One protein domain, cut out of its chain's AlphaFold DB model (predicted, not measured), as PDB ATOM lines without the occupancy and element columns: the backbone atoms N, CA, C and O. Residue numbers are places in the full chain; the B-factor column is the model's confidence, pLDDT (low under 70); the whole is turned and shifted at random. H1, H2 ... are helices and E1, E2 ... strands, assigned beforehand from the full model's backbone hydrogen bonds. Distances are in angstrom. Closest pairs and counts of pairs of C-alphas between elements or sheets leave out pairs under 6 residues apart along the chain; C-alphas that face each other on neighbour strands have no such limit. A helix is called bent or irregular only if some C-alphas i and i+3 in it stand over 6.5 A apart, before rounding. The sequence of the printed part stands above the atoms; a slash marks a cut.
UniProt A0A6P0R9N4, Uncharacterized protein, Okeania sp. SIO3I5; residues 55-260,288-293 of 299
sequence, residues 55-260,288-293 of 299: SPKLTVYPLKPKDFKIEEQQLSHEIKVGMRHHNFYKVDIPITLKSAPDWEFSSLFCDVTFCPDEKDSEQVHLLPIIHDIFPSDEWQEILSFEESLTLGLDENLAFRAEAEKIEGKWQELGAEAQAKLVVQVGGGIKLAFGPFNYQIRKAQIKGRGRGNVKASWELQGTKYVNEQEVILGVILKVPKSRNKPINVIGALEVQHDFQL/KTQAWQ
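This is residues 55 to 260 and 288 to 293 of the 299 residues of an uncharacterized protein of Okeania sp. SIO3I5 (UniProt A0A6P0R9N4). Two strongly twisted antiparallel sheets stack face to face as a sandwich, one of five strands, E8 E9 E3 E11 E12, and one of four, E1 E2 E10 E4. Beyond the four-stranded sheet, on its side away from the five-stranded one, lies a small antiparallel sheet, E6 E5 E7, with the short helices H3 and H4 grazing it; H1 and H2 lie near one end of the four-stranded sheet. The printed part has 212 residues, with four named helices and twelve named strands in the order E1 H1 H2 E2 E3 E4 H3 E5 E6 H4 E7 E8 E9 E10 E11 E12, class mixed. It is compact, with a radius of gyration of the C-alphas of 17.9 A, and flat, with spans of 54 by 48 by 25 A.

The five-stranded sheet holds E8, residues 204 to 208, E9, 214 to 220, E3, 107 to 114, 23.3 A long, E11, 248 to 255, 23.4 A, and E12, 288 to 292, which begins at C-alpha 288 (75.011, -38.625, -21.329). The four-stranded sheet holds E1, 59 to 63, from C-alpha 59 (89.435, -50.504, -18.977), E2, 86 to 98, 38.0 A, E10, 229 to 239, 31.4 A, and E4, 129 to 134. The small sheet holds E6, 159 to 162, E5, 148 to 153, and E7, 193 to 199, 18.0 A. The helices are H1, 65 to 68, H2, 77 to 85, 13.3 A, H3, 137 to 145, 14.5 A, and H4, 175 to 180.

In the five-stranded sheet N 109 of E3 and O 253 of E11 are 2.8 A apart, within hydrogen-bond range. E8 and E9 form a hairpin, with N 206 and O 218 at 2.9 A. The facing parts of the sandwich are 10.0 A centre to centre, with strands at 26 degrees. In the other sheet N 91 of E2 and O 234 of E10 are 2.8 A apart. H3 is on the five-stranded sheet at a height of 5.5 A, over none of its strands. H3 and H4 touch, about perpendicular at 84 degrees, closest at the C-alphas of Glu 138 and Ala 177, 5.8 A. H3 is only just irregular: C-alphas 138 and 141 are 6.9 A apart. The O i to N i+4 pairs within range are every one in H4, 3 of 5 in H2 and 2 of 5 in H3, which has 4 of 6 O i to N i+3 pairs; H1 is too short for an i+4 pair.

The C-alphas farthest apart, of Arg 84 and Leu 260, are 55.1 A apart. Residues 261 to 287 are not printed, and C-alphas 260 and 288 are 25.3 A apart. The long links are E3 to E4, E6 to H4 and H4 to E7. Mean pLDDT of the printed part is 83.4; 39 residues are under 70, among them 183 to 192 and 222 to 228.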
ATOM      1  N   SER A  55      84.021 -43.389 -22.876       90.69
ATOM      2  CA  SER A  55      84.623 -44.427 -23.713       90.69
ATOM      3  C   SER A  55      83.638 -45.595 -23.913       90.69
ATOM      4  O   SER A  55      83.014 -46.061 -22.947       90.69
ATOM      5  N   PRO A  56      83.523 -46.151 -25.137       89.94
ATOM      6  CA  PRO A  56      82.630 -47.278 -25.410       89.94
ATOM      7  C   PRO A  56      82.999 -48.529 -24.603       89.94
ATOM      8  O   PRO A  56      82.162 -49.410 -24.405       89.94
ATOM      9  N   LYS A  57      84.244 -48.617 -24.116       90.31
ATOM     10  CA  LYS A  57      84.719 -49.691 -23.242       90.31
ATOM     11  C   LYS A  57      85.411 -49.117 -22.013       90.31
ATOM     12  O   LYS A  57      86.279 -48.253 -22.136       90.31
ATOM     13  N   LEU A  58      85.066 -49.657 -20.848       93.19
ATOM     14  CA  LEU A  58      85.844 -49.457 -19.630       93.19
ATOM     15  C   LEU A  58      87.122 -50.285 -19.695       93.19
ATOM     16  O   LEU A  58      87.127 -51.404 -20.220       93.19
ATOM     17  N   THR A  59      88.188 -49.760 -19.106       91.56
ATOM     18  CA  THR A  59      89.435 -50.504 -18.977       91.56
ATOM     19  C   THR A  59      89.462 -51.171 -17.612       91.56
ATOM     20  O   THR A  59      89.476 -50.501 -16.583       91.56
ATOM     21  N   VAL A  60      89.433 -52.504 -17.597       93.50
ATOM     22  CA  VAL A  60      89.343 -53.294 -16.365       93.50
ATOM     23  C   VAL A  60      90.590 -54.147 -16.206       93.50
ATOM     24  O   VAL A  60      90.884 -55.001 -17.038       93.50
ATOM     25  N   TYR A  61      91.304 -53.954 -15.103       92.00
ATOM     26  CA  TYR A  61      92.522 -54.684 -14.779       92.00
ATOM     27  C   TYR A  61      92.316 -55.530 -13.520       92.00
ATOM     28  O   TYR A  61      92.173 -54.973 -12.429       92.00
ATOM     29  N   PRO A  62      92.315 -56.871 -13.623       93.06
ATOM     30  CA  PRO A  62      92.286 -57.735 -12.450       93.06
ATOM     31  C   PRO A  62      93.589 -57.603 -11.656       93.06
ATOM     32  O   PRO A  62      94.658 -57.916 -12.178       93.06
ATOM     33  N   LEU A  63      93.489 -57.207 -10.390       91.62
ATOM     34  CA  LEU A  63      94.627 -57.025  -9.493       91.62
ATOM     35  C   LEU A  63      94.969 -58.348  -8.805       91.62
ATOM     36  O   LEU A  63      94.139 -58.956  -8.121       91.62
ATOM     37  N   LYS A  64      96.206 -58.814  -8.981       89.00
ATOM     38  CA  LYS A  64      96.710 -60.080  -8.440       89.00
ATOM     39  C   LYS A  64      97.865 -59.819  -7.479       89.00
ATOM     40  O   LYS A  64      98.666 -58.923  -7.709       89.00
ATOM     41  N   PRO A  65      98.083 -60.688  -6.474       86.56
ATOM     42  CA  PRO A  65      99.203 -60.538  -5.547       86.56
ATOM     43  C   PRO A  65     100.581 -60.439  -6.202       86.56
ATOM     44  O   PRO A  65     101.491 -59.870  -5.617       86.56
ATOM     45  N   LYS A  66     100.759 -61.037  -7.388       83.75
ATOM     46  CA  LYS A  66     102.021 -60.984  -8.135       83.75
ATOM     47  C   LYS A  66     102.319 -59.600  -8.715       83.75
ATOM     48  O   LYS A  66     103.485 -59.315  -8.942       83.75
ATOM     49  N   ASP A  67     101.287 -58.784  -8.919       80.00
ATOM     50  CA  ASP A  67     101.406 -57.449  -9.505       80.00
ATOM     51  C   ASP A  67     102.021 -56.460  -8.500       80.00
ATOM     52  O   ASP A  67     102.401 -55.372  -8.887       80.00
ATOM     53  N   PHE A  68     102.170 -56.866  -7.231       79.19
ATOM     54  CA  PHE A  68     102.684 -56.055  -6.125       79.19
ATOM     55  C   PHE A  68     103.975 -56.626  -5.523       79.19
ATOM     56  O   PHE A  68     104.270 -56.383  -4.363       79.19
ATOM     57  N   LYS A  69     104.705 -57.484  -6.252       64.81
ATOM     58  CA  LYS A  69     105.916 -58.167  -5.744       64.81
ATOM     59  C   LYS A  69     107.229 -57.460  -6.100       64.81
ATOM     60  O   LYS A  69     108.286 -58.083  -5.997       64.81
ATOM     61  N   ILE A  70     107.177 -56.217  -6.564       57.34
ATOM     62  CA  ILE A  70     108.366 -55.451  -6.944       57.34
ATOM     63  C   ILE A  70     108.879 -54.699  -5.706       57.34
ATOM     64  O   ILE A  70     108.096 -54.076  -5.001       57.34
ATOM     65  N   GLU A  71     110.187 -54.805  -5.446       52.59
ATOM     66  CA  GLU A  71     110.948 -53.964  -4.502       52.59
ATOM     67  C   GLU A  71     110.389 -53.873  -3.067       52.59
ATOM     68  O   GLU A  71     109.999 -52.811  -2.598       52.59
ATOM     69  N   GLU A  72     110.404 -55.001  -2.344       55.78
ATOM     70  CA  GLU A  72     110.134 -55.119  -0.890       55.78
ATOM     71  C   GLU A  72     108.715 -54.792  -0.410       55.78
ATOM     72  O   GLU A  72     108.326 -55.233   0.677       55.78
ATOM     73  N   GLN A  73     107.893 -54.137  -1.223       63.34
ATOM     74  CA  GLN A  73     106.482 -53.993  -0.922       63.34
ATOM     75  C   GLN A  73     105.774 -55.332  -1.067       63.34
ATOM     76  O   GLN A  73     105.894 -56.064  -2.049       63.34
ATOM     77  N   GLN A  74     105.028 -55.679  -0.032       75.94
ATOM     78  CA  GLN A  74     104.089 -56.776  -0.072       75.94
ATOM     79  C   GLN A  74     102.730 -56.214   0.271       75.94
ATOM     80  O   GLN A  74     102.623 -55.443   1.219       75.94
ATOM     81  N   LEU A  75     101.694 -56.694  -0.423       85.19
ATOM     82  CA  LEU A  75     100.312 -56.429  -0.031       85.19
ATOM     83  C   LEU A  75     100.144 -56.575   1.482       85.19
ATOM     84  O   LEU A  75     100.651 -57.543   2.081       85.19
ATOM     85  N   SER A  76      99.414 -55.636   2.074       87.56
ATOM     86  CA  SER A  76      99.145 -55.665   3.501       87.56
ATOM     87  C   SER A  76      98.440 -56.968   3.875       87.56
ATOM     88  O   SER A  76      97.799 -57.635   3.050       87.56
ATOM     89  N   HIS A  77      98.589 -57.389   5.132       88.94
ATOM     90  CA  HIS A  77      97.941 -58.613   5.602       88.94
ATOM     91  C   HIS A  77      96.422 -58.565   5.368       88.94
ATOM     92  O   HIS A  77      95.839 -59.559   4.934       88.94
ATOM     93  N   GLU A  78      95.799 -57.404   5.581       90.06
ATOM     94  CA  GLU A  78      94.375 -57.190   5.337       90.06
ATOM     95  C   GLU A  78      93.999 -57.417   3.870       90.06
ATOM     96  O   GLU A  78      93.104 -58.217   3.598       90.06
ATOM     97  N   ILE A  79      94.717 -56.812   2.915       92.56
ATOM     98  CA  ILE A  79      94.448 -57.037   1.488       92.56
ATOM     99  C   ILE A  79      94.705 -58.490   1.096       92.56
ATOM    100  O   ILE A  79      93.900 -59.078   0.376       92.56
ATOM    101  N   LYS A  80      95.770 -59.123   1.606       90.75
ATOM    102  CA  LYS A  80      96.041 -60.551   1.360       90.75
ATOM    103  C   LYS A  80      94.884 -61.434   1.829       90.75
ATOM    104  O   LYS A  80      94.505 -62.360   1.113       90.75
ATOM    105  N   VAL A  81      94.324 -61.167   3.010       91.12
ATOM    106  CA  VAL A  81      93.138 -61.873   3.522       91.12
ATOM    107  C   VAL A  81      91.909 -61.537   2.676       91.12
ATOM    108  O   VAL A  81      91.193 -62.446   2.255       91.12
ATOM    109  N   GLY A  82      91.703 -60.264   2.337       92.00
ATOM    110  CA  GLY A  82      90.617 -59.799   1.475       92.00
ATOM    111  C   GLY A  82      90.604 -60.507   0.120       92.00
ATOM    112  O   GLY A  82      89.562 -61.018  -0.291       92.00
ATOM    113  N   MET A  83      91.771 -60.638  -0.517       94.00
ATOM    114  CA  MET A  83      91.980 -61.333  -1.791       94.00
ATOM    115  C   MET A  83      91.721 -62.846  -1.727       94.00
ATOM    116  O   MET A  83      91.594 -63.497  -2.768       94.00
ATOM    117  N   ARG A  84      91.619 -63.458  -0.536       94.06
ATOM    118  CA  ARG A  84      91.165 -64.858  -0.421       94.06
ATOM    119  C   ARG A  84      89.686 -64.974  -0.767       94.06
ATOM    120  O   ARG A  84      89.326 -65.900  -1.491       94.06
ATOM    121  N   HIS A  85      88.881 -64.007  -0.334       95.19
ATOM    122  CA  HIS A  85      87.420 -64.011  -0.466       95.19
ATOM    123  C   HIS A  85      86.895 -63.132  -1.610       95.19
ATOM    124  O   HIS A  85      85.779 -63.342  -2.076       95.19
ATOM    125  N   HIS A  86      87.702 -62.185  -2.088       96.38
ATOM    126  CA  HIS A  86      87.320 -61.222  -3.116       96.38
ATOM    127  C   HIS A  86      88.339 -61.195  -4.257       96.38
ATOM    128  O   HIS A  86      89.523 -61.465  -4.056       96.38
ATOM    129  N   ASN A  87      87.867 -60.862  -5.450       95.50
ATOM    130  CA  ASN A  87      88.687 -60.415  -6.567       95.50
ATOM    131  C   ASN A  87      88.711 -58.883  -6.551       95.50
ATOM    132  O   ASN A  87      87.675 -58.264  -6.310       95.50
ATOM    133  N   PHE A  88      89.869 -58.282  -6.804       95.31
ATOM    134  CA  PHE A  88      89.999 -56.832  -6.923       95.31
ATOM    135  C   PHE A  88      90.247 -56.455  -8.379       95.31
ATOM    136  O   PHE A  88      90.971 -57.159  -9.084       95.31
ATOM    137  N   TYR A  89      89.658 -55.348  -8.818       95.44
ATOM    138  CA  TYR A  89      89.813 -54.827 -10.170       95.44
ATOM    139  C   TYR A  89      90.086 -53.328 -10.113       95.44
ATOM    140  O   TYR A  89      89.375 -52.619  -9.409       95.44
ATOM    141  N   LYS A  90      91.068 -52.836 -10.868       94.31
ATOM    142  CA  LYS A  90      91.140 -51.414 -11.222       94.31
ATOM    143  C   LYS A  90      90.233 -51.199 -12.428       94.31
ATOM    144  O   LYS A  90      90.366 -51.922 -13.412       94.31
ATOM    145  N   VAL A  91      89.317 -50.247 -12.336       95.50
ATOM    146  CA  VAL A  91      88.423 -49.864 -13.428       95.50
ATOM    147  C   VAL A  91      88.689 -48.403 -13.746       95.50
ATOM    148  O   VAL A  91      88.446 -47.543 -12.900       95.50
ATOM    149  N   ASP A  92      89.182 -48.146 -14.951       93.56
ATOM    150  CA  ASP A  92      89.307 -46.799 -15.493       93.56
ATOM    151  C   ASP A  92      88.054 -46.476 -16.317       93.56
ATOM    152  O   ASP A  92      87.546 -47.310 -17.079       93.56
ATOM    153  N   ILE A  93      87.558 -45.255 -16.141       94.44
ATOM    154  CA  ILE A  93      86.363 -44.690 -16.766       94.44
ATOM    155  C   ILE A  93      86.822 -43.452 -17.547       94.44
ATOM    156  O   ILE A  93      86.825 -42.344 -17.002       94.44
ATOM    157  N   PRO A  94      87.274 -43.629 -18.801       92.12
ATOM    158  CA  PRO A  94      87.686 -42.517 -19.640       92.12
ATOM    159  C   PRO A  94      86.460 -41.761 -20.148       92.12
ATOM    160  O   PRO A  94      85.473 -42.365 -20.586       92.12
ATOM    161  N   ILE A  95      86.549 -40.441 -20.109       91.38
ATOM    162  CA  ILE A  95      85.538 -39.499 -20.562       91.38
ATOM    163  C   ILE A  95      86.198 -38.587 -21.583       91.38
ATOM    164  O   ILE A  95      87.197 -37.945 -21.279       91.38
ATOM    165  N   THR A  96      85.625 -38.508 -22.776       89.94
ATOM    166  CA  THR A  96      86.062 -37.582 -23.813       89.94
ATOM    167  C   THR A  96      85.202 -36.329 -23.775       89.94
ATOM    168  O   THR A  96      83.973 -36.409 -23.804       89.94
ATOM    169  N   LEU A  97      85.856 -35.172 -23.747       87.38
ATOM    170  CA  LEU A  97      85.224 -33.862 -23.707       87.38
ATOM    171  C   LEU A  97      85.720 -33.026 -24.887       87.38
ATOM    172  O   LEU A  97      86.916 -32.861 -25.101       87.38
ATOM    173  N   LYS A  98      84.791 -32.512 -25.686       87.38
ATOM    174  CA  LYS A  98      85.066 -31.610 -26.807       87.38
ATOM    175  C   LYS A  98      84.219 -30.363 -26.623       87.38
ATOM    176  O   LYS A  98      83.034 -30.383 -26.949       87.38
ATOM    177  N   SER A  99      84.834 -29.331 -26.065       83.38
ATOM    178  CA  SER A  99      84.281 -27.988 -25.904       83.38
ATOM    179  C   SER A  99      84.328 -27.193 -27.209       83.38
ATOM    180  O   SER A  99      85.090 -27.512 -28.131       83.38
ATOM    181  N   ALA A 100      83.518 -26.139 -27.283       80.31
ATOM    182  CA  ALA A 100      83.641 -25.128 -28.316       80.31
ATOM    183  C   ALA A 100      84.946 -24.316 -28.137       80.31
ATOM    184  O   ALA A 100      85.442 -24.174 -27.014       80.31
ATOM    185  N   PRO A 101      85.531 -23.778 -29.229       71.75
ATOM    186  CA  PRO A 101      86.670 -22.869 -29.131       71.75
ATOM    187  C   PRO A 101      86.363 -21.713 -28.175       71.75
ATOM    188  O   PRO A 101      85.286 -21.128 -28.245       71.75
ATOM    189  N   ASP A 102      87.306 -21.411 -27.282       71.56
ATOM    190  CA  ASP A 102      87.200 -20.349 -26.270       71.56
ATOM    191  C   ASP A 102      86.079 -20.540 -25.224       71.56
ATOM    192  O   ASP A 102      85.812 -19.637 -24.431       71.56
ATOM    193  N   TRP A 103      85.457 -21.726 -25.179       75.69
ATOM    194  CA  TRP A 103      84.312 -22.048 -24.325       75.69
ATOM    195  C   TRP A 103      84.500 -23.378 -23.593       75.69
ATOM    196  O   TRP A 103      83.943 -24.415 -23.939       75.69
ATOM    197  N   GLU A 104      85.317 -23.362 -22.544       78.50
ATOM    198  CA  GLU A 104      85.579 -24.555 -21.737       78.50
ATOM    199  C   GLU A 104      84.366 -24.939 -20.871       78.50
ATOM    200  O   GLU A 104      83.596 -24.087 -20.414       78.50
ATOM    201  N   PHE A 105      84.201 -26.238 -20.606       84.75
ATOM    202  CA  PHE A 105      83.245 -26.685 -19.595       84.75
ATOM    203  C   PHE A 105      83.713 -26.235 -18.211       84.75
ATOM    204  O   PHE A 105      84.880 -26.390 -17.846       84.75
ATOM    205  N   SER A 106      82.774 -25.713 -17.431       84.69
ATOM    206  CA  SER A 106      83.029 -25.255 -16.067       84.69
ATOM    207  C   SER A 106      82.863 -26.365 -15.037       84.69
ATOM    208  O   SER A 106      83.470 -26.331 -13.975       84.69
ATOM    209  N   SER A 107      81.998 -27.337 -15.315       88.38
ATOM    210  CA  SER A 107      81.648 -28.376 -14.357       88.38
ATOM    211  C   SER A 107      81.449 -29.704 -15.061       88.38
ATOM    212  O   SER A 107      80.901 -29.753 -16.163       88.38
ATOM    213  N   LEU A 108      81.869 -30.774 -14.393       91.31
ATOM    214  CA  LEU A 108      81.614 -32.154 -14.769       91.31
ATOM    215  C   LEU A 108      81.074 -32.903 -13.555       91.31
ATOM    216  O   LEU A 108      81.715 -32.962 -12.507       91.31
ATOM    217  N   PHE A 109      79.915 -33.522 -13.731       94.25
ATOM    218  CA  PHE A 109      79.293 -34.426 -12.782       94.25
ATOM    219  C   PHE A 109      79.275 -35.819 -13.391       94.25
ATOM    220  O   PHE A 109      78.754 -36.018 -14.485       94.25
ATOM    221  N   CYS A 110      79.844 -36.796 -12.696       95.94
ATOM    222  CA  CYS A 110      79.848 -38.175 -13.153       95.94
ATOM    223  C   CYS A 110      79.397 -39.101 -12.035       95.94
ATOM    224  O   CYS A 110      79.954 -39.095 -10.944       95.94
ATOM    225  N   ASP A 111      78.413 -39.935 -12.333       97.88
ATOM    226  CA  ASP A 111      77.933 -40.994 -11.468       97.88
ATOM    227  C   ASP A 111      78.155 -42.336 -12.152       97.88
ATOM    228  O   ASP A 111      77.698 -42.556 -13.269       97.88
ATOM    229  N   VAL A 112      78.794 -43.277 -11.463       98.00
ATOM    230  CA  VAL A 112      78.955 -44.649 -11.948       98.00
ATOM    231  C   VAL A 112      78.386 -45.608 -10.921       98.00
ATOM    232  O   VAL A 112      78.841 -45.670  -9.781       98.00
ATOM    233  N   THR A 113      77.365 -46.364 -11.324       97.94
ATOM    234  CA  THR A 113      76.706 -47.364 -10.480       97.94
ATOM    235  C   THR A 113      77.014 -48.766 -10.984       97.94
ATOM    236  O   THR A 113      76.711 -49.111 -12.128       97.94
ATOM    237  N   PHE A 114      77.571 -49.589 -10.103       96.81
ATOM    238  CA  PHE A 114      77.820 -51.005 -10.332       96.81
ATOM    239  C   PHE A 114      76.597 -51.824  -9.911       96.81
ATOM    240  O   PHE A 114      76.042 -51.622  -8.832       96.81
ATOM    241  N   CYS A 115      76.191 -52.759 -10.767       95.81
ATOM    242  CA  CYS A 115      75.024 -53.626 -10.597       95.81
ATOM    243  C   CYS A 115      73.744 -52.848 -10.212       95.81
ATOM    244  O   CYS A 115      73.154 -53.123  -9.163       95.81
ATOM    245  N   PRO A 116      73.312 -51.868 -11.034       93.88
ATOM    246  CA  PRO A 116      72.228 -50.943 -10.686       93.88
ATOM    247  C   PRO A 116      70.901 -51.645 -10.367       93.88
ATOM    248  O   PRO A 116      70.190 -51.197  -9.469       93.88
ATOM    249  N   ASP A 117      70.617 -52.770 -11.023       92.00
ATOM    250  CA  ASP A 117      69.354 -53.514 -10.902       92.00
ATOM    251  C   ASP A 117      69.301 -54.466  -9.691       92.00
ATOM    252  O   ASP A 117      68.309 -55.157  -9.474       92.00
ATOM    253  N   GLU A 118      70.379 -54.560  -8.904       89.56
ATOM    254  CA  GLU A 118      70.519 -55.559  -7.834       89.56
ATOM    255  C   GLU A 118      70.461 -54.960  -6.413       89.56
ATOM    256  O   GLU A 118      70.639 -55.696  -5.439       89.56
ATOM    257  N   LYS A 119      70.193 -53.653  -6.266       76.75
ATOM    258  CA  LYS A 119      70.227 -52.948  -4.965       76.75
ATOM    259  C   LYS A 119      69.229 -53.466  -3.922       76.75
ATOM    260  O   LYS A 119      69.542 -53.406  -2.740       76.75
ATOM    261  N   ASP A 120      68.097 -54.022  -4.352       82.88
ATOM    262  CA  ASP A 120      67.047 -54.568  -3.471       82.88
ATOM    263  C   ASP A 120      66.955 -56.105  -3.540       82.88
ATOM    264  O   ASP A 120      65.952 -56.716  -3.172       82.88
ATOM    265  N   SER A 121      68.000 -56.763  -4.049       83.44
ATOM    266  CA  SER A 121      68.036 -58.218  -4.182       83.44
ATOM    267  C   SER A 121      68.369 -58.915  -2.856       83.44
ATOM    268  O   SER A 121      69.187 -58.447  -2.070       83.44
ATOM    269  N   GLU A 122      67.882 -60.143  -2.661       81.62
ATOM    270  CA  GLU A 122      68.365 -61.042  -1.593       81.62
ATOM    271  C   GLU A 122      69.895 -61.284  -1.657       81.62
ATOM    272  O   GLU A 122      70.528 -61.706  -0.687       81.62
ATOM    273  N   GLN A 123      70.515 -60.980  -2.802       83.38
ATOM    274  CA  GLN A 123      71.947 -61.116  -3.066       83.38
ATOM    275  C   GLN A 123      72.744 -59.813  -2.890       83.38
ATOM    276  O   GLN A 123      73.867 -59.729  -3.379       83.38
ATOM    277  N   VAL A 124      72.227 -58.814  -2.164       87.25
ATOM    278  CA  VAL A 124      72.937 -57.543  -1.888       87.25
ATOM    279  C   VAL A 124      74.342 -57.749  -1.303       87.25
ATOM    280  O   VAL A 124      75.277 -57.027  -1.635       87.25
ATOM    281  N   HIS A 125      74.539 -58.792  -0.496       89.25
ATOM    282  CA  HIS A 125      75.849 -59.152   0.064       89.25
ATOM    283  C   HIS A 125      76.876 -59.633  -0.987       89.25
ATOM    284  O   HIS A 125      78.058 -59.771  -0.671       89.25
ATOM    285  N   LEU A 126      76.438 -59.913  -2.220       93.00
ATOM    286  CA  LEU A 126      77.276 -60.284  -3.367       93.00
ATOM    287  C   LEU A 126      77.538 -59.104  -4.316       93.00
ATOM    288  O   LEU A 126      78.119 -59.302  -5.390       93.00
ATOM    289  N   LEU A 127      77.086 -57.896  -3.967       93.94
ATOM    290  CA  LEU A 127      77.354 -56.705  -4.761       93.94
ATOM    291  C   LEU A 127      78.838 -56.333  -4.691       93.94
ATOM    292  O   LEU A 127      79.483 -56.513  -3.653       93.94
ATOM    293  N   PRO A 128      79.404 -55.833  -5.799       95.44
ATOM    294  CA  PRO A 128      80.753 -55.305  -5.779       95.44
ATOM    295  C   PRO A 128      80.800 -54.014  -4.953       95.44
ATOM    296  O   PRO A 128      79.884 -53.202  -5.011       95.44
ATOM    297  N   ILE A 129      81.876 -53.816  -4.200       96.69
ATOM    298  CA  ILE A 129      82.059 -52.654  -3.327       96.69
ATOM    299  C   ILE A 129      83.251 -51.847  -3.828       96.69
ATOM    300  O   ILE A 129      84.304 -52.410  -4.126       96.69
ATOM    301  N   ILE A 130      83.113 -50.529  -3.893       97.88
ATOM    302  CA  ILE A 130      84.217 -49.625  -4.213       97.88
ATOM    303  C   ILE A 130      85.158 -49.559  -3.008       97.88
ATOM    304  O   ILE A 130      84.768 -49.154  -1.914       97.88
ATOM    305  N   HIS A 131      86.398 -49.981  -3.207       96.81
ATOM    306  CA  HIS A 131      87.468 -49.962  -2.211       96.81
ATOM    307  C   HIS A 131      88.158 -48.599  -2.156       96.81
ATOM    308  O   HIS A 131      88.252 -48.004  -1.087       96.81
ATOM    309  N   ASP A 132      88.574 -48.076  -3.311       95.88
ATOM    310  CA  ASP A 132      89.140 -46.730  -3.441       95.88
ATOM    311  C   ASP A 132      88.691 -46.069  -4.751       95.88
ATOM    312  O   ASP A 132      88.197 -46.739  -5.662       95.88
ATOM    313  N   ILE A 133      88.833 -44.750  -4.826       95.19
ATOM    314  CA  ILE A 133      88.348 -43.882  -5.903       95.19
ATOM    315  C   ILE A 133      89.409 -42.821  -6.207       95.19
ATOM    316  O   ILE A 133      90.061 -42.299  -5.303       95.19
ATOM    317  N   PHE A 134      89.542 -42.498  -7.489       91.50
ATOM    318  CA  PHE A 134      90.372 -41.426  -8.007       91.50
ATOM    319  C   PHE A 134      89.624 -40.622  -9.094       91.50
ATOM    320  O   PHE A 134      88.895 -41.213  -9.888       91.50
ATOM    321  N   PRO A 135      89.808 -39.297  -9.168       89.56
ATOM    322  CA  PRO A 135      90.297 -38.465  -8.079       89.56
ATOM    323  C   PRO A 135      89.233 -38.367  -6.965       89.56
ATOM    324  O   PRO A 135      88.051 -38.640  -7.178       89.56
ATOM    325  N   SER A 136      89.657 -37.995  -5.762       89.75
ATOM    326  CA  SER A 136      88.787 -37.634  -4.634       89.75
ATOM    327  C   SER A 136      89.161 -36.247  -4.114       89.75
ATOM    328  O   SER A 136      90.125 -35.651  -4.584       89.75
ATOM    329  N   ASP A 137      88.398 -35.712  -3.171       87.94
ATOM    330  CA  ASP A 137      88.673 -34.423  -2.520       87.94
ATOM    331  C   ASP A 137      90.082 -34.340  -1.909       87.94
ATOM    332  O   ASP A 137      90.769 -33.338  -2.088       87.94
ATOM    333  N   GLU A 138      90.568 -35.437  -1.323       86.19
ATOM    334  CA  GLU A 138      91.954 -35.589  -0.833       86.19
ATOM    335  C   GLU A 138      93.034 -35.295  -1.908       86.19
ATOM    336  O   GLU A 138      94.181 -35.000  -1.578       86.19
ATOM    337  N   TRP A 139      92.694 -35.375  -3.201       85.69
ATOM    338  CA  TRP A 139      93.613 -35.123  -4.322       85.69
ATOM    339  C   TRP A 139      93.647 -33.673  -4.788       85.69
ATOM    340  O   TRP A 139      94.555 -33.307  -5.537       85.69
ATOM    341  N   GLN A 140      92.673 -32.856  -4.374       84.81
ATOM    342  CA  GLN A 140      92.541 -31.474  -4.829       84.81
ATOM    343  C   GLN A 140      93.816 -30.673  -4.554       84.81
ATOM    344  O   GLN A 140      94.264 -29.901  -5.399       84.81
ATOM    345  N   GLU A 141      94.413 -30.873  -3.380       82.50
ATOM    346  CA  GLU A 141      95.614 -30.151  -2.989       82.50
ATOM    347  C   GLU A 141      96.811 -30.552  -3.857       82.50
ATOM    348  O   GLU A 141      97.450 -29.679  -4.436       82.50
ATOM    349  N   ILE A 142      97.049 -31.851  -4.067       81.69
ATOM    350  CA  ILE A 142      98.141 -32.356  -4.921       81.69
ATOM    351  C   ILE A 142      98.022 -31.804  -6.350       81.69
ATOM    352  O   ILE A 142      98.985 -31.279  -6.907       81.69
ATOM    353  N   LEU A 143      96.818 -31.865  -6.922       79.38
ATOM    354  CA  LEU A 143      96.518 -31.405  -8.283       79.38
ATOM    355  C   LEU A 143      96.540 -29.876  -8.443       79.38
ATOM    356  O   LEU A 143      96.482 -29.355  -9.558       79.38
ATOM    357  N   SER A 144      96.619 -29.130  -7.339       78.00
ATOM    358  CA  SER A 144      96.818 -27.680  -7.381       78.00
ATOM    359  C   SER A 144      98.279 -27.288  -7.643       78.00
ATOM    360  O   SER A 144      98.527 -26.204  -8.184       78.00
ATOM    361  N   PHE A 145      99.229 -28.170  -7.300       74.06
ATOM    362  CA  PHE A 145     100.671 -27.937  -7.432       74.06
ATOM    363  C   PHE A 145     101.271 -28.510  -8.717       74.06
ATOM    364  O   PHE A 145     102.230 -27.932  -9.226       74.06
ATOM    365  N   GLU A 146     100.710 -29.597  -9.247       71.81
ATOM    366  CA  GLU A 146     101.218 -30.313 -10.423       71.81
ATOM    367  C   GLU A 146     100.135 -30.440 -11.500       71.81
ATOM    368  O   GLU A 146      98.984 -30.750 -11.204       71.81
ATOM    369  N   GLU A 147     100.508 -30.232 -12.767       66.12
ATOM    370  CA  GLU A 147      99.598 -30.422 -13.912       66.12
ATOM    371  C   GLU A 147      99.555 -31.883 -14.389       66.12
ATOM    372  O   GLU A 147      98.623 -32.288 -15.082       66.12
ATOM    373  N   SER A 148     100.565 -32.678 -14.026       73.38
ATOM    374  CA  SER A 148     100.673 -34.091 -14.381       73.38
ATOM    375  C   SER A 148     101.140 -34.909 -13.186       73.38
ATOM    376  O   SER A 148     102.149 -34.568 -12.571       73.38
ATOM    377  N   LEU A 149     100.456 -36.014 -12.911       76.06
ATOM    378  CA  LEU A 149     100.810 -36.955 -11.857       76.06
ATOM    379  C   LEU A 149     101.083 -38.332 -12.440       76.06
ATOM    380  O   LEU A 149     100.332 -38.835 -13.276       76.06
ATOM    381  N   THR A 150     102.119 -38.978 -11.925       81.06
ATOM    382  CA  THR A 150     102.320 -40.407 -12.120       81.06
ATOM    383  C   THR A 150     101.665 -41.141 -10.959       81.06
ATOM    384  O   THR A 150     102.087 -41.008  -9.813       81.06
ATOM    385  N   LEU A 151     100.592 -41.878 -11.243       82.75
ATOM    386  CA  LEU A 151      99.832 -42.629 -10.254       82.75
ATOM    387  C   LEU A 151     100.172 -44.111 -10.261       82.75
ATOM    388  O   LEU A 151     100.507 -44.708 -11.286       82.75
ATOM    389  N   GLY A 152      99.944 -44.729  -9.113       87.62
ATOM    390  CA  GLY A 152      99.917 -46.168  -8.955       87.62
ATOM    391  C   GLY A 152      99.148 -46.568  -7.708       87.62
ATOM    392  O   GLY A 152      98.415 -45.765  -7.127       87.62
ATOM    393  N   LEU A 153      99.306 -47.826  -7.315       88.25
ATOM    394  CA  LEU A 153      98.676 -48.388  -6.122       88.25
ATOM    395  C   LEU A 153      99.715 -48.757  -5.061       88.25
ATOM    396  O   LEU A 153     100.776 -49.291  -5.394       88.25
ATOM    397  N   ASP A 154      99.376 -48.505  -3.795       87.19
ATOM    398  CA  ASP A 154     100.145 -48.957  -2.629       87.19
ATOM    399  C   ASP A 154      99.783 -50.392  -2.194       87.19
ATOM    400  O   ASP A 154      98.958 -51.081  -2.809       87.19
ATOM    401  N   GLU A 155     100.382 -50.866  -1.097       85.94
ATOM    402  CA  GLU A 155     100.124 -52.197  -0.537       85.94
ATOM    403  C   GLU A 155      98.688 -52.414  -0.027       85.94
ATOM    404  O   GLU A 155      98.296 -53.560   0.233       85.94
ATOM    405  N   ASN A 156      97.912 -51.337   0.119       90.38
ATOM    406  CA  ASN A 156      96.515 -51.336   0.538       90.38
ATOM    407  C   ASN A 156      95.547 -51.169  -0.641       90.38
ATOM    408  O   ASN A 156      94.342 -51.044  -0.421       90.38
ATOM    409  N   LEU A 157      96.046 -51.211  -1.883       91.12
ATOM    410  CA  LEU A 157      95.283 -50.937  -3.105       91.12
ATOM    411  C   LEU A 157      94.663 -49.532  -3.120       91.12
ATOM    412  O   LEU A 157      93.601 -49.344  -3.712       91.12
ATOM    413  N   ALA A 158      95.293 -48.566  -2.454       91.38
ATOM    414  CA  ALA A 158      94.887 -47.172  -2.533       91.38
ATOM    415  C   ALA A 158      95.664 -46.457  -3.641       91.38
ATOM    416  O   ALA A 158      96.848 -46.729  -3.853       91.38
ATOM    417  N   PHE A 159      95.007 -45.524  -4.328       90.12
ATOM    418  CA  PHE A 159      95.670 -44.663  -5.303       90.12
ATOM    419  C   PHE A 159      96.699 -43.772  -4.602       90.12
ATOM    420  O   PHE A 159      96.390 -43.160  -3.571       90.12
ATOM    421  N   ARG A 160      97.900 -43.687  -5.181       88.62
ATOM    422  CA  ARG A 160      99.001 -42.822  -4.741       88.62
ATOM    423  C   ARG A 160      99.731 -42.198  -5.930       88.62
ATOM    424  O   ARG A 160      99.762 -42.801  -6.999       88.62
ATOM    425  N   ALA A 161     100.309 -41.016  -5.732       83.62
ATOM    426  CA  ALA A 161     101.110 -40.302  -6.729       83.62
ATOM    427  C   ALA A 161     102.604 -40.327  -6.388       83.62
ATOM    428  O   ALA A 161     102.981 -40.181  -5.228       83.62
ATOM    429  N   GLU A 162     103.455 -40.446  -7.401       79.88
ATOM    430  CA  GLU A 162     104.892 -40.202  -7.283       79.88
ATOM    431  C   GLU A 162     105.183 -38.704  -7.167       79.88
ATOM    432  O   GLU A 162     104.745 -37.897  -7.987       79.88
ATOM    433  N   ALA A 163     105.956 -38.340  -6.146       67.50
ATOM    434  CA  ALA A 163     106.345 -36.965  -5.860       67.50
ATOM    435  C   ALA A 163     107.768 -36.651  -6.355       67.50
ATOM    436  O   ALA A 163     108.546 -36.042  -5.624       67.50
ATOM    437  N   GLU A 164     108.150 -37.069  -7.567       61.12
ATOM    438  CA  GLU A 164     109.507 -36.802  -8.086       61.12
ATOM    439  C   GLU A 164     109.800 -35.297  -8.261       61.12
ATOM    440  O   GLU A 164     110.964 -34.904  -8.255       61.12
ATOM    441  N   LYS A 165     108.767 -34.447  -8.394       54.97
ATOM    442  CA  LYS A 165     108.904 -33.016  -8.739       54.97
ATOM    443  C   LYS A 165     108.326 -32.018  -7.732       54.97
ATOM    444  O   LYS A 165     108.498 -30.816  -7.921       54.97
ATOM    445  N   ILE A 166     107.735 -32.481  -6.626       63.34
ATOM    446  CA  ILE A 166     107.205 -31.597  -5.570       63.34
ATOM    447  C   ILE A 166     108.371 -31.138  -4.670       63.34
ATOM    448  O   ILE A 166     108.403 -31.372  -3.461       63.34
ATOM    449  N   GLU A 167     109.398 -30.527  -5.267       56.44
ATOM    450  CA  GLU A 167     110.561 -30.013  -4.546       56.44
ATOM    451  C   GLU A 167     110.141 -28.827  -3.663       56.44
ATOM    452  O   GLU A 167     109.675 -27.791  -4.135       56.44
ATOM    453  N   GLY A 168     110.282 -28.987  -2.346       62.56
ATOM    454  CA  GLY A 168     110.116 -27.912  -1.361       62.56
ATOM    455  C   GLY A 168     108.678 -27.573  -0.955       62.56
ATOM    456  O   GLY A 168     108.500 -26.949   0.085       62.56
ATOM    457  N   LYS A 169     107.660 -28.028  -1.695       69.06
ATOM    458  CA  LYS A 169     106.242 -27.732  -1.393       69.06
ATOM    459  C   LYS A 169     105.502 -28.835  -0.645       69.06
ATOM    460  O   LYS A 169     104.370 -28.640  -0.228       69.06
ATOM    461  N   TRP A 170     106.147 -29.975  -0.404       75.94
ATOM    462  CA  TRP A 170     105.560 -31.068   0.379       75.94
ATOM    463  C   TRP A 170     105.020 -30.604   1.737       75.94
ATOM    464  O   TRP A 170     103.948 -31.014   2.164       75.94
ATOM    465  N   GLN A 171     105.772 -29.736   2.418       76.81
ATOM    466  CA  GLN A 171     105.412 -29.216   3.739       76.81
ATOM    467  C   GLN A 171     104.202 -28.276   3.700       76.81
ATOM    468  O   GLN A 171     103.590 -28.046   4.739       76.81
ATOM    469  N   GLU A 172     103.872 -27.741   2.523       82.38
ATOM    470  CA  GLU A 172     102.697 -26.896   2.306       82.38
ATOM    471  C   GLU A 172     101.422 -27.733   2.151       82.38
ATOM    472  O   GLU A 172     100.339 -27.189   2.325       82.38
ATOM    473  N   LEU A 173     101.553 -29.040   1.879       81.94
ATOM    474  CA  LEU A 173     100.431 -29.964   1.752       81.94
ATOM    475  C   LEU A 173      99.843 -30.332   3.118       81.94
ATOM    476  O   LEU A 173     100.576 -30.605   4.072       81.94
ATOM    477  N   GLY A 174      98.523 -30.453   3.196       85.00
ATOM    478  CA  GLY A 174      97.818 -31.064   4.311       85.00
ATOM    479  C   GLY A 174      98.181 -32.541   4.502       85.00
ATOM    480  O   GLY A 174      98.643 -33.231   3.593       85.00
ATOM    481  N   ALA A 175      97.944 -33.059   5.710       85.00
ATOM    482  CA  ALA A 175      98.339 -34.419   6.090       85.00
ATOM    483  C   ALA A 175      97.749 -35.513   5.173       85.00
ATOM    484  O   ALA A 175      98.411 -36.513   4.898       85.00
ATOM    485  N   GLU A 176      96.522 -35.322   4.680       85.31
ATOM    486  CA  GLU A 176      95.854 -36.270   3.778       85.31
ATOM    487  C   GLU A 176      96.513 -36.307   2.393       85.31
ATOM    488  O   GLU A 176      96.808 -37.387   1.878       85.31
ATOM    489  N   ALA A 177      96.829 -35.138   1.829       84.00
ATOM    490  CA  ALA A 177      97.554 -35.014   0.570       84.00
ATOM    491  C   ALA A 177      98.980 -35.576   0.686       84.00
ATOM    492  O   ALA A 177      99.415 -36.348  -0.168       84.00
ATOM    493  N   GLN A 178      99.680 -35.292   1.787       83.50
ATOM    494  CA  GLN A 178     100.984 -35.901   2.071       83.50
ATOM    495  C   GLN A 178     100.895 -37.435   2.119       83.50
ATOM    496  O   GLN A 178     101.753 -38.118   1.567       83.50
ATOM    497  N   ALA A 179      99.839 -38.002   2.711       84.50
ATOM    498  CA  ALA A 179      99.642 -39.453   2.754       84.50
ATOM    499  C   ALA A 179      99.333 -40.073   1.378       84.50
ATOM    500  O   ALA A 179      99.505 -41.277   1.184       84.50
ATOM    501  N   LYS A 180      98.828 -39.293   0.414       86.00
ATOM    502  CA  LYS A 180      98.545 -39.730  -0.966       86.00
ATOM    503  C   LYS A 180      99.765 -39.682  -1.880       86.00
ATOM    504  O   LYS A 180      99.716 -40.232  -2.980       86.00
ATOM    505  N   LEU A 181     100.861 -39.104  -1.417       81.88
ATOM    506  CA  LEU A 181     102.094 -39.025  -2.170       81.88
ATOM    507  C   LEU A 181     103.126 -40.056  -1.707       81.88
ATOM    508  O   LEU A 181     103.190 -40.454  -0.546       81.88
ATOM    509  N   VAL A 182     103.970 -40.459  -2.646       77.12
ATOM    510  CA  VAL A 182     105.061 -41.405  -2.449       77.12
ATOM    511  C   VAL A 182     106.381 -40.670  -2.639       77.12
ATOM    512  O   VAL A 182     106.681 -40.181  -3.730       77.12
ATOM    513  N   VAL A 183     107.169 -40.583  -1.565       68.31
ATOM    514  CA  VAL A 183     108.498 -39.956  -1.574       68.31
ATOM    515  C   VAL A 183     109.545 -41.017  -1.884       68.31
ATOM    516  O   VAL A 183     109.826 -41.886  -1.063       68.31
ATOM    517  N   GLN A 184     110.176 -40.917  -3.052       62.66
ATOM    518  CA  GLN A 184     111.215 -41.862  -3.481       62.66
ATOM    519  C   GLN A 184     112.562 -41.702  -2.734       62.66
ATOM    520  O   GLN A 184     113.519 -42.433  -2.996       62.66
ATOM    521  N   VAL A 185     112.669 -40.776  -1.774       51.50
ATOM    522  CA  VAL A 185     113.904 -40.519  -1.016       51.50
ATOM    523  C   VAL A 185     113.993 -41.435   0.209       51.50
ATOM    524  O   VAL A 185     113.373 -41.183   1.236       51.50
ATOM    525  N   GLY A 186     114.802 -42.496   0.118       51.22
ATOM    526  CA  GLY A 186     115.382 -43.205   1.273       51.22
ATOM    527  C   GLY A 186     114.432 -43.919   2.252       51.22
ATOM    528  O   GLY A 186     114.916 -44.433   3.258       51.22
ATOM    529  N   GLY A 187     113.122 -43.984   1.983       45.94
ATOM    530  CA  GLY A 187     112.118 -44.484   2.929       45.94
ATOM    531  C   GLY A 187     110.919 -45.191   2.289       45.94
ATOM    532  O   GLY A 187     109.803 -44.697   2.355       45.94
ATOM    533  N   GLY A 188     111.153 -46.377   1.721       49.62
ATOM    534  CA  GLY A 188     110.282 -47.563   1.824       49.62
ATOM    535  C   GLY A 188     108.904 -47.621   1.144       49.62
ATOM    536  O   GLY A 188     108.417 -48.731   0.949       49.62
ATOM    537  N   ILE A 189     108.264 -46.512   0.776       54.59
ATOM    538  CA  ILE A 189     106.982 -46.556   0.052       54.59
ATOM    539  C   ILE A 189     107.284 -46.315  -1.427       54.59
ATOM    540  O   ILE A 189     107.915 -45.324  -1.778       54.59
ATOM    541  N   LYS A 190     106.887 -47.252  -2.286       62.84
ATOM    542  CA  LYS A 190     106.964 -47.168  -3.751       62.84
ATOM    543  C   LYS A 190     105.586 -47.449  -4.358       62.84
ATOM    544  O   LYS A 190     104.663 -47.864  -3.655       62.84
ATOM    545  N   LEU A 191     105.404 -47.156  -5.641       69.56
ATOM    546  CA  LEU A 191     104.215 -47.595  -6.366       69.56
ATOM    547  C   LEU A 191     104.435 -49.031  -6.834       69.56
ATOM    548  O   LEU A 191     105.424 -49.332  -7.498       69.56
ATOM    549  N   ALA A 192     103.506 -49.918  -6.497       66.25
ATOM    550  CA  ALA A 192     103.637 -51.335  -6.819       66.25
ATOM    551  C   ALA A 192     102.985 -51.693  -8.170       66.25
ATOM    552  O   ALA A 192     103.413 -52.634  -8.831       66.25
ATOM    553  N   PHE A 193     101.968 -50.932  -8.591       71.62
ATOM    554  CA  PHE A 193     101.235 -51.122  -9.848       71.62
ATOM    555  C   PHE A 193     100.931 -49.767 -10.507       71.62
ATOM    556  O   PHE A 193     100.252 -48.944  -9.896       71.62
ATOM    557  N   GLY A 194     101.407 -49.550 -11.735       64.31
ATOM    558  CA  GLY A 194     101.578 -48.215 -12.348       64.31
ATOM    559  C   GLY A 194     103.064 -47.997 -12.668       64.31
ATOM    560  O   GLY A 194     103.880 -48.732 -12.116       64.31
ATOM    561  N   PRO A 195     103.448 -47.122 -13.613       67.19
ATOM    562  CA  PRO A 195     103.015 -45.729 -13.661       67.19
ATOM    563  C   PRO A 195     101.855 -45.481 -14.623       67.19
ATOM    564  O   PRO A 195     101.892 -45.852 -15.796       67.19
ATOM    565  N   PHE A 196     100.829 -44.801 -14.127       74.56
ATOM    566  CA  PHE A 196      99.752 -44.251 -14.936       74.56
ATOM    567  C   PHE A 196      99.914 -42.736 -14.964       74.56
ATOM    568  O   PHE A 196      99.867 -42.098 -13.917       74.56
ATOM    569  N   ASN A 197     100.117 -42.155 -16.140       71.81
ATOM    570  CA  ASN A 197     100.210 -40.705 -16.253       71.81
ATOM    571  C   ASN A 197      98.800 -40.128 -16.332       71.81
ATOM    572  O   ASN A 197      98.052 -40.448 -17.253       71.81
ATOM    573  N   TYR A 198      98.460 -39.295 -15.360       73.38
ATOM    574  CA  TYR A 198      97.220 -38.539 -15.322       73.38
ATOM    575  C   TYR A 198      97.556 -37.065 -15.478       73.38
ATOM    576  O   TYR A 198      98.491 -36.563 -14.854       73.38
ATOM    577  N   GLN A 199      96.788 -36.377 -16.305       68.38
ATOM    578  CA  GLN A 199      96.830 -34.931 -16.423       68.38
ATOM    579  C   GLN A 199      95.481 -34.430 -15.915       68.38
ATOM    580  O   GLN A 199      94.429 -34.900 -16.336       68.38
ATOM    581  N   ILE A 200      95.520 -33.626 -14.856       66.62
ATOM    582  CA  ILE A 200      94.348 -32.949 -14.301       66.62
ATOM    583  C   ILE A 200      94.872 -31.617 -13.784       66.62
ATOM    584  O   ILE A 200      95.781 -31.577 -12.958       66.62
ATOM    585  N   ARG A 201      94.302 -30.509 -14.252       64.69
ATOM    586  CA  ARG A 201      94.719 -29.169 -13.827       64.69
ATOM    587  C   ARG A 201      93.717 -28.614 -12.829       64.69
ATOM    588  O   ARG A 201      92.545 -28.548 -13.151       64.69
ATOM    589  N   LYS A 202      94.168 -28.166 -11.653       62.50
ATOM    590  CA  LYS A 202      93.516 -27.167 -10.769       62.50
ATOM    591  C   LYS A 202      92.006 -27.295 -10.464       62.50
ATOM    592  O   LYS A 202      91.428 -26.286 -10.067       62.50
ATOM    593  N   ALA A 203      91.353 -28.443 -10.625       69.25
ATOM    594  CA  ALA A 203      89.913 -28.586 -10.380       69.25
ATOM    595  C   ALA A 203      89.577 -28.575  -8.883       69.25
ATOM    596  O   ALA A 203      90.341 -29.094  -8.069       69.25
ATOM    597  N   GLN A 204      88.414 -28.031  -8.511       83.19
ATOM    598  CA  GLN A 204      87.793 -28.444  -7.253       83.19
ATOM    599  C   GLN A 204      87.228 -29.841  -7.461       83.19
ATOM    600  O   GLN A 204      86.492 -30.067  -8.420       83.19
ATOM    601  N   ILE A 205      87.597 -30.777  -6.591       86.88
ATOM    602  CA  ILE A 205      87.287 -32.193  -6.770       86.88
ATOM    603  C   ILE A 205      86.480 -32.658  -5.577       86.88
ATOM    604  O   ILE A 205      86.887 -32.488  -4.432       86.88
ATOM    605  N   LYS A 206      85.356 -33.313  -5.842       91.50
ATOM    606  CA  LYS A 206      84.632 -34.091  -4.841       91.50
ATOM    607  C   LYS A 206      84.385 -35.474  -5.411       91.50
ATOM    608  O   LYS A 206      83.510 -35.654  -6.249       91.50
ATOM    609  N   GLY A 207      85.159 -36.447  -4.947       92.62
ATOM    610  CA  GLY A 207      84.944 -37.863  -5.243       92.62
ATOM    611  C   GLY A 207      84.357 -38.574  -4.029       92.62
ATOM    612  O   GLY A 207      84.868 -38.431  -2.922       92.62
ATOM    613  N   ARG A 208      83.281 -39.343  -4.210       95.12
ATOM    614  CA  ARG A 208      82.632 -40.127  -3.144       95.12
ATOM    615  C   ARG A 208      82.254 -41.512  -3.652       95.12
ATOM    616  O   ARG A 208      82.037 -41.698  -4.843       95.12
ATOM    617  N   GLY A 209      82.140 -42.482  -2.745       94.19
ATOM    618  CA  GLY A 209      81.662 -43.826  -3.093       94.19
ATOM    619  C   GLY A 209      82.401 -44.987  -2.437       94.19
ATOM    620  O   GLY A 209      81.942 -46.118  -2.564       94.19
ATOM    621  N   ARG A 210      83.503 -44.740  -1.705       96.19
ATOM    622  CA  ARG A 210      84.187 -45.779  -0.910       96.19
ATOM    623  C   ARG A 210      83.174 -46.511  -0.016       96.19
ATOM    624  O   ARG A 210      82.369 -45.879   0.665       96.19
ATOM    625  N   GLY A 211      83.200 -47.840  -0.036       95.56
ATOM    626  CA  GLY A 211      82.267 -48.697   0.698       95.56
ATOM    627  C   GLY A 211      80.878 -48.849   0.064       95.56
ATOM    628  O   GLY A 211      80.031 -49.522   0.644       95.56
ATOM    629  N   ASN A 212      80.630 -48.265  -1.111       95.38
ATOM    630  CA  ASN A 212      79.337 -48.300  -1.797       95.38
ATOM    631  C   ASN A 212      79.438 -49.011  -3.163       95.38
ATOM    632  O   ASN A 212      80.522 -49.380  -3.614       95.38
ATOM    633  N   VAL A 213      78.297 -49.199  -3.826       96.12
ATOM    634  CA  VAL A 213      78.170 -49.681  -5.214       96.12
ATOM    635  C   VAL A 213      78.113 -48.529  -6.225       96.12
ATOM    636  O   VAL A 213      78.080 -48.767  -7.428       96.12
ATOM    637  N   LYS A 214      78.037 -47.280  -5.750       97.38
ATOM    638  CA  LYS A 214      77.989 -46.063  -6.568       97.38
ATOM    639  C   LYS A 214      79.190 -45.173  -6.256       97.38
ATOM    640  O   LYS A 214      79.426 -44.867  -5.088       97.38
ATOM    641  N   ALA A 215      79.895 -44.756  -7.300       97.62
ATOM    642  CA  ALA A 215      80.887 -43.692  -7.261       97.62
ATOM    643  C   ALA A 215      80.294 -42.417  -7.870       97.62
ATOM    644  O   ALA A 215      79.529 -42.495  -8.832       97.62
ATOM    645  N   SER A 216      80.654 -41.272  -7.303       97.56
ATOM    646  CA  SER A 216      80.216 -39.952  -7.744       97.56
ATOM    647  C   SER A 216      81.406 -39.006  -7.763       97.56
ATOM    648  O   SER A 216      82.155 -38.948  -6.786       97.56
ATOM    649  N   TRP A 217      81.541 -38.247  -8.843       95.62
ATOM    650  CA  TRP A 217      82.531 -37.197  -9.020       95.62
ATOM    651  C   TRP A 217      81.845 -35.889  -9.385       95.62
ATOM    652  O   TRP A 217      80.961 -35.854 -10.236       95.62
ATOM    653  N   GLU A 218      82.303 -34.818  -8.760       93.31
ATOM    654  CA  GLU A 218      82.006 -33.437  -9.122       93.31
ATOM    655  C   GLU A 218      83.354 -32.733  -9.291       93.31
ATOM    656  O   GLU A 218      84.144 -32.651  -8.344       93.31
ATOM    657  N   LEU A 219      83.633 -32.294 -10.515       89.12
ATOM    658  CA  LEU A 219      84.809 -31.512 -10.883       89.12
ATOM    659  C   LEU A 219      84.323 -30.113 -11.267       89.12
ATOM    660  O   LEU A 219      83.503 -29.997 -12.176       89.12
ATOM    661  N   GLN A 220      84.782 -29.066 -10.579       86.25
ATOM    662  CA  GLN A 220      84.245 -27.703 -10.727       86.25
ATOM    663  C   GLN A 220      85.299 -26.623 -10.900       86.25
ATOM    664  O   GLN A 220      86.263 -26.607 -10.125       86.25
ATOM    665  N   GLY A 221      84.968 -25.687 -11.818       74.38
ATOM    666  CA  GLY A 221      85.425 -24.301 -12.085       74.38
ATOM    667  C   GLY A 221      86.110 -24.047 -13.459       74.38
ATOM    668  O   GLY A 221      85.849 -24.706 -14.454       74.38
ATOM    669  N   THR A 222      86.966 -23.025 -13.546       53.25
ATOM    670  CA  THR A 222      87.037 -22.191 -14.764       53.25
ATOM    671  C   THR A 222      87.904 -22.682 -15.934       53.25
ATOM    672  O   THR A 222      87.891 -22.006 -16.957       53.25
ATOM    673  N   LYS A 223      88.727 -23.740 -15.795       55.31
ATOM    674  CA  LYS A 223      89.740 -24.120 -16.821       55.31
ATOM    675  C   LYS A 223      90.043 -25.626 -16.935       55.31
ATOM    676  O   LYS A 223      91.202 -26.026 -17.079       55.31
ATOM    677  N   TYR A 224      89.045 -26.480 -16.713       56.41
ATOM    678  CA  TYR A 224      89.293 -27.898 -16.392       56.41
ATOM    679  C   TYR A 224      89.251 -28.853 -17.560       56.41
ATOM    680  O   TYR A 224      89.613 -30.015 -17.405       56.41
ATOM    681  N   VAL A 225      88.864 -28.354 -18.727       52.09
ATOM    682  CA  VAL A 225      88.596 -29.192 -19.887       52.09
ATOM    683  C   VAL A 225      89.205 -28.577 -21.145       52.09
ATOM    684  O   VAL A 225      88.568 -28.456 -22.184       52.09
ATOM    685  N   ASN A 226      90.473 -28.171 -21.057       49.50
ATOM    686  CA  ASN A 226      91.306 -28.076 -22.262       49.50
ATOM    687  C   ASN A 226      91.867 -29.441 -22.677       49.50
ATOM    688  O   ASN A 226      92.429 -29.582 -23.762       49.50
ATOM    689  N   GLU A 227      91.724 -30.451 -21.820       55.59
ATOM    690  CA  GLU A 227      92.096 -31.823 -22.128       55.59
ATOM    691  C   GLU A 227      90.883 -32.555 -22.687       55.59
ATOM    692  O   GLU A 227      89.808 -32.581 -22.088       55.59
ATOM    693  N   GLN A 228      91.073 -33.153 -23.863       65.00
ATOM    694  CA  GLN A 228      90.028 -33.913 -24.537       65.00
ATOM    695  C   GLN A 228      89.630 -35.172 -23.762       65.00
ATOM    696  O   GLN A 228      88.629 -35.782 -24.116       65.00
ATOM    697  N   GLU A 229      90.392 -35.578 -22.741       78.56
ATOM    698  CA  GLU A 229      90.212 -36.838 -22.026       78.56
ATOM    699  C   GLU A 229      90.382 -36.658 -20.509       78.56
ATOM    700  O   GLU A 229      91.441 -36.271 -20.031       78.56
ATOM    701  N   VAL A 230      89.343 -36.996 -19.746       85.56
ATOM    702  CA  VAL A 230      89.356 -37.097 -18.281       85.56
ATOM    703  C   VAL A 230      89.267 -38.571 -17.911       85.56
ATOM    704  O   VAL A 230      88.409 -39.288 -18.421       85.56
ATOM    705  N   ILE A 231      90.121 -39.046 -17.003       88.19
ATOM    706  CA  ILE A 231      90.083 -40.441 -16.543       88.19
ATOM    707  C   ILE A 231      89.707 -40.481 -15.065       88.19
ATOM    708  O   ILE A 231      90.467 -40.042 -14.201       88.19
ATOM    709  N   LEU A 232      88.546 -41.067 -14.780       92.25
ATOM    710  CA  LEU A 232      88.109 -41.396 -13.425       92.25
ATOM    711  C   LEU A 232      88.458 -42.858 -13.134       92.25
ATOM    712  O   LEU A 232      88.419 -43.701 -14.028       92.25
ATOM    713  N   GLY A 233      88.819 -43.178 -11.897       93.88
ATOM    714  CA  GLY A 233      89.296 -44.505 -11.518       93.88
ATOM    715  C   GLY A 233      88.614 -45.030 -10.265       93.88
ATOM    716  O   GLY A 233      88.394 -44.291  -9.307       93.88
ATOM    717  N   VAL A 234      88.320 -46.328 -10.235       96.94
ATOM    718  CA  VAL A 234      87.910 -47.022  -9.007       96.94
ATOM    719  C   VAL A 234      88.662 -48.330  -8.830       96.94
ATOM    720  O   VAL A 234      88.983 -49.025  -9.794       96.94
ATOM    721  N   ILE A 235      88.888 -48.700  -7.575       96.75
ATOM    722  CA  ILE A 235      89.263 -50.059  -7.198       96.75
ATOM    723  C   ILE A 235      88.002 -50.770  -6.730       96.75
ATOM    724  O   ILE A 235      87.407 -50.403  -5.724       96.75
ATOM    725  N   LEU A 236      87.588 -51.794  -7.464       97.44
ATOM    726  CA  LEU A 236      86.391 -52.573  -7.191       97.44
ATOM    727  C   LEU A 236      86.757 -53.867  -6.463       97.44
ATOM    728  O   LEU A 236      87.595 -54.635  -6.930       97.44
ATOM    729  N   LYS A 237      86.090 -54.140  -5.345       96.56
ATOM    730  CA  LYS A 237      86.185 -55.374  -4.561       96.56
ATOM    731  C   LYS A 237      84.955 -56.239  -4.829       96.56
ATOM    732  O   LYS A 237      83.843 -55.880  -4.461       96.56
ATOM    733  N   VAL A 238      85.153 -57.401  -5.444       96.69
ATOM    734  CA  VAL A 238      84.079 -58.290  -5.913       96.69
ATOM    735  C   VAL A 238      84.124 -59.621  -5.161       96.69
ATOM    736  O   VAL A 238      85.159 -60.289  -5.200       96.69
ATOM    737  N   PRO A 239      83.043 -60.067  -4.501       96.12
ATOM    738  CA  PRO A 239      83.005 -61.379  -3.852       96.12
ATOM    739  C   PRO A 239      83.259 -62.523  -4.842       96.12
ATOM    740  O   PRO A 239      82.625 -62.593  -5.891       96.12
ATOM    741  N   LYS A 240      84.149 -63.468  -4.510       94.75
ATOM    742  CA  LYS A 240      84.447 -64.624  -5.387       94.75
ATOM    743  C   LYS A 240      83.280 -65.593  -5.553       94.75
ATOM    744  O   LYS A 240      83.262 -66.366  -6.503       94.75
ATOM    745  N   SER A 241      82.333 -65.575  -4.619       93.88
ATOM    746  CA  SER A 241      81.082 -66.334  -4.699       93.88
ATOM    747  C   SER A 241      80.092 -65.748  -5.709       93.88
ATOM    748  O   SER A 241      79.103 -66.407  -6.026       93.88
ATOM    749  N   ARG A 242      80.330 -64.530  -6.221       92.75
ATOM    750  CA  ARG A 242      79.479 -63.920  -7.242       92.75
ATOM    751  C   ARG A 242      79.597 -64.703  -8.551       92.75
ATOM    752  O   ARG A 242      80.685 -64.884  -9.087       92.75
ATOM    753  N   ASN A 243      78.452 -65.116  -9.084       88.31
ATOM    754  CA  ASN A 243      78.315 -65.818 -10.364       88.31
ATOM    755  C   ASN A 243      77.561 -64.999 -11.430       88.31
ATOM    756  O   ASN A 243      77.446 -65.439 -12.573       88.31
ATOM    757  N   LYS A 244      77.044 -63.821 -11.062       90.50
ATOM    758  CA  LYS A 244      76.365 -62.882 -11.960       90.50
ATOM    759  C   LYS A 244      77.352 -61.899 -12.601       90.50
ATOM    760  O   LYS A 244      78.316 -61.505 -11.934       90.50
ATOM    761  N   PRO A 245      77.093 -61.454 -13.845       92.06
ATOM    762  CA  PRO A 245      77.901 -60.430 -14.503       92.06
ATOM    763  C   PRO A 245      77.900 -59.118 -13.708       92.06
ATOM    764  O   PRO A 245      76.977 -58.849 -12.936       92.06
ATOM    765  N   ILE A 246      78.935 -58.298 -13.888       94.81
ATOM    766  CA  ILE A 246      78.967 -56.934 -13.342       94.81
ATOM    767  C   ILE A 246      78.546 -55.971 -14.444       94.81
ATOM    768  O   ILE A 246      79.334 -55.653 -15.332       94.81
ATOM    769  N   ASN A 247      77.296 -55.525 -14.381       95.94
ATOM    770  CA  ASN A 247      76.790 -54.471 -15.251       95.94
ATOM    771  C   ASN A 247      77.069 -53.113 -14.613       95.94
ATOM    772  O   ASN A 247      77.038 -52.983 -13.390       95.94
ATOM    773  N   VAL A 248      77.333 -52.106 -15.431       97.12
ATOM    774  CA  VAL A 248      77.667 -50.757 -14.976       97.12
ATOM    775  C   VAL A 248      76.841 -49.758 -15.763       97.12
ATOM    776  O   VAL A 248      76.707 -49.897 -16.975       97.12
ATOM    777  N   ILE A 249      76.304 -48.751 -15.083       97.69
ATOM    778  CA  ILE A 249      75.702 -47.584 -15.730       97.69
ATOM    779  C   ILE A 249      76.465 -46.349 -15.274       97.69
ATOM    780  O   ILE A 249      76.619 -46.117 -14.073       97.69
ATOM    781  N   GLY A 250      76.948 -45.586 -16.246       97.38
ATOM    782  CA  GLY A 250      77.510 -44.257 -16.072       97.38
ATOM    783  C   GLY A 250      76.487 -43.208 -16.478       97.38
ATOM    784  O   GLY A 250      75.859 -43.340 -17.526       97.38
ATOM    785  N   ALA A 251      76.339 -42.173 -15.666       97.12
ATOM    786  CA  ALA A 251      75.650 -40.938 -15.998       97.12
ATOM    787  C   ALA A 251      76.664 -39.798 -15.903       97.12
ATOM    788  O   ALA A 251      77.445 -39.726 -14.957       97.12
ATOM    789  N   LEU A 252      76.685 -38.947 -16.912       95.06
ATOM    790  CA  LEU A 252      77.618 -37.846 -17.061       95.06
ATOM    791  C   LEU A 252      76.827 -36.600 -17.394       95.06
ATOM    792  O   LEU A 252      75.915 -36.646 -18.213       95.06
ATOM    793  N   GLU A 253      77.192 -35.497 -16.776       93.31
ATOM    794  CA  GLU A 253      76.668 -34.188 -17.097       93.31
ATOM    795  C   GLU A 253      77.808 -33.182 -17.083       93.31
ATOM    796  O   GLU A 253      78.632 -33.183 -16.170       93.31
ATOM    797  N   VAL A 254      77.859 -32.329 -18.097       90.81
ATOM    798  CA  VAL A 254      78.762 -31.180 -18.117       90.81
ATOM    799  C   VAL A 254      77.978 -29.901 -18.312       90.81
ATOM    800  O   VAL A 254      76.917 -29.901 -18.938       90.81
ATOM    801  N   GLN A 255      78.503 -28.814 -17.766       88.75
ATOM    802  CA  GLN A 255      77.851 -27.511 -17.777       88.75
ATOM    803  C   GLN A 255      78.891 -26.413 -18.001       88.75
ATOM    804  O   GLN A 255      80.029 -26.507 -17.521       88.75
ATOM    805  N   HIS A 256      78.499 -25.342 -18.678       84.69
ATOM    806  CA  HIS A 256      79.272 -24.102 -18.694       84.69
ATOM    807  C   HIS A 256      78.799 -23.168 -17.590       84.69
ATOM    808  O   HIS A 256      77.656 -23.231 -17.139       84.69
ATOM    809  N   ASP A 257      79.687 -22.269 -17.190       77.50
ATOM    810  CA  ASP A 257      79.335 -21.191 -16.289       77.50
ATOM    811  C   ASP A 257      78.915 -19.980 -17.125       77.50
ATOM    812  O   ASP A 257      79.748 -19.258 -17.671       77.50
ATOM    813  N   PHE A 258      77.602 -19.781 -17.239       70.94
ATOM    814  CA  PHE A 258      76.999 -18.620 -17.896       70.94
ATOM    815  C   PHE A 258      76.717 -17.471 -16.910       70.94
ATOM    816  O   PHE A 258      75.973 -16.546 -17.252       70.94
ATOM    817  N   GLN A 259      77.278 -17.476 -15.687       58.31
ATOM    818  CA  GLN A 259      77.083 -16.380 -14.718       58.31
ATOM    819  C   GLN A 259      77.436 -15.007 -15.306       58.31
ATOM    820  O   GLN A 259      76.870 -13.987 -14.908       58.31
ATOM    821  N   LEU A 260      78.307 -14.994 -16.310       49.66
ATOM    822  CA  LEU A 260      78.498 -13.890 -17.228       49.66
ATOM    823  C   LEU A 260      78.202 -14.430 -18.624       49.66
ATOM    824  O   LEU A 260      79.086 -15.002 -19.255       49.66
ATOM    825  N   LYS A 288      74.805 -37.345 -20.645       93.50
ATOM    826  CA  LYS A 288      75.011 -38.625 -21.329       93.50
ATOM    827  C   LYS A 288      74.905 -39.790 -20.353       93.50
ATOM    828  O   LYS A 288      75.529 -39.784 -19.297       93.50
ATOM    829  N   THR A 289      74.195 -40.834 -20.762       94.88
ATOM    830  CA  THR A 289      74.163 -42.117 -20.052       94.88
ATOM    831  C   THR A 289      74.800 -43.195 -20.918       94.88
ATOM    832  O   THR A 289      74.566 -43.246 -22.126       94.88
ATOM    833  N   GLN A 290      75.600 -44.063 -20.306       96.06
ATOM    834  CA  GLN A 290      76.243 -45.200 -20.960       96.06
ATOM    835  C   GLN A 290      76.094 -46.437 -20.077       96.06
ATOM    836  O   GLN A 290      76.382 -46.397 -18.882       96.06
ATOM    837  N   ALA A 291      75.663 -47.549 -20.666       96.62
ATOM    838  CA  ALA A 291      75.633 -48.841 -19.997       96.62
ATOM    839  C   ALA A 291      76.753 -49.738 -20.532       96.62
ATOM    840  O   ALA A 291      76.961 -49.835 -21.743       96.62
ATOM    841  N   TRP A 292      77.434 -50.440 -19.632       96.06
ATOM    842  CA  TRP A 292      78.393 -51.490 -19.956       96.06
ATOM    843  C   TRP A 292      77.923 -52.805 -19.351       96.06
ATOM    844  O   TRP A 292      77.612 -52.890 -18.162       96.06
ATOM    845  N   GLN A 293      77.874 -53.841 -20.181       93.62
ATOM    846  CA  GLN A 293      77.466 -55.176 -19.761       93.62
ATOM    847  C   GLN A 293      78.693 -56.032 -19.467       93.62
ATOM    848  O   GLN A 293      79.636 -56.046 -20.252       93.62
TER     849      GLN A 293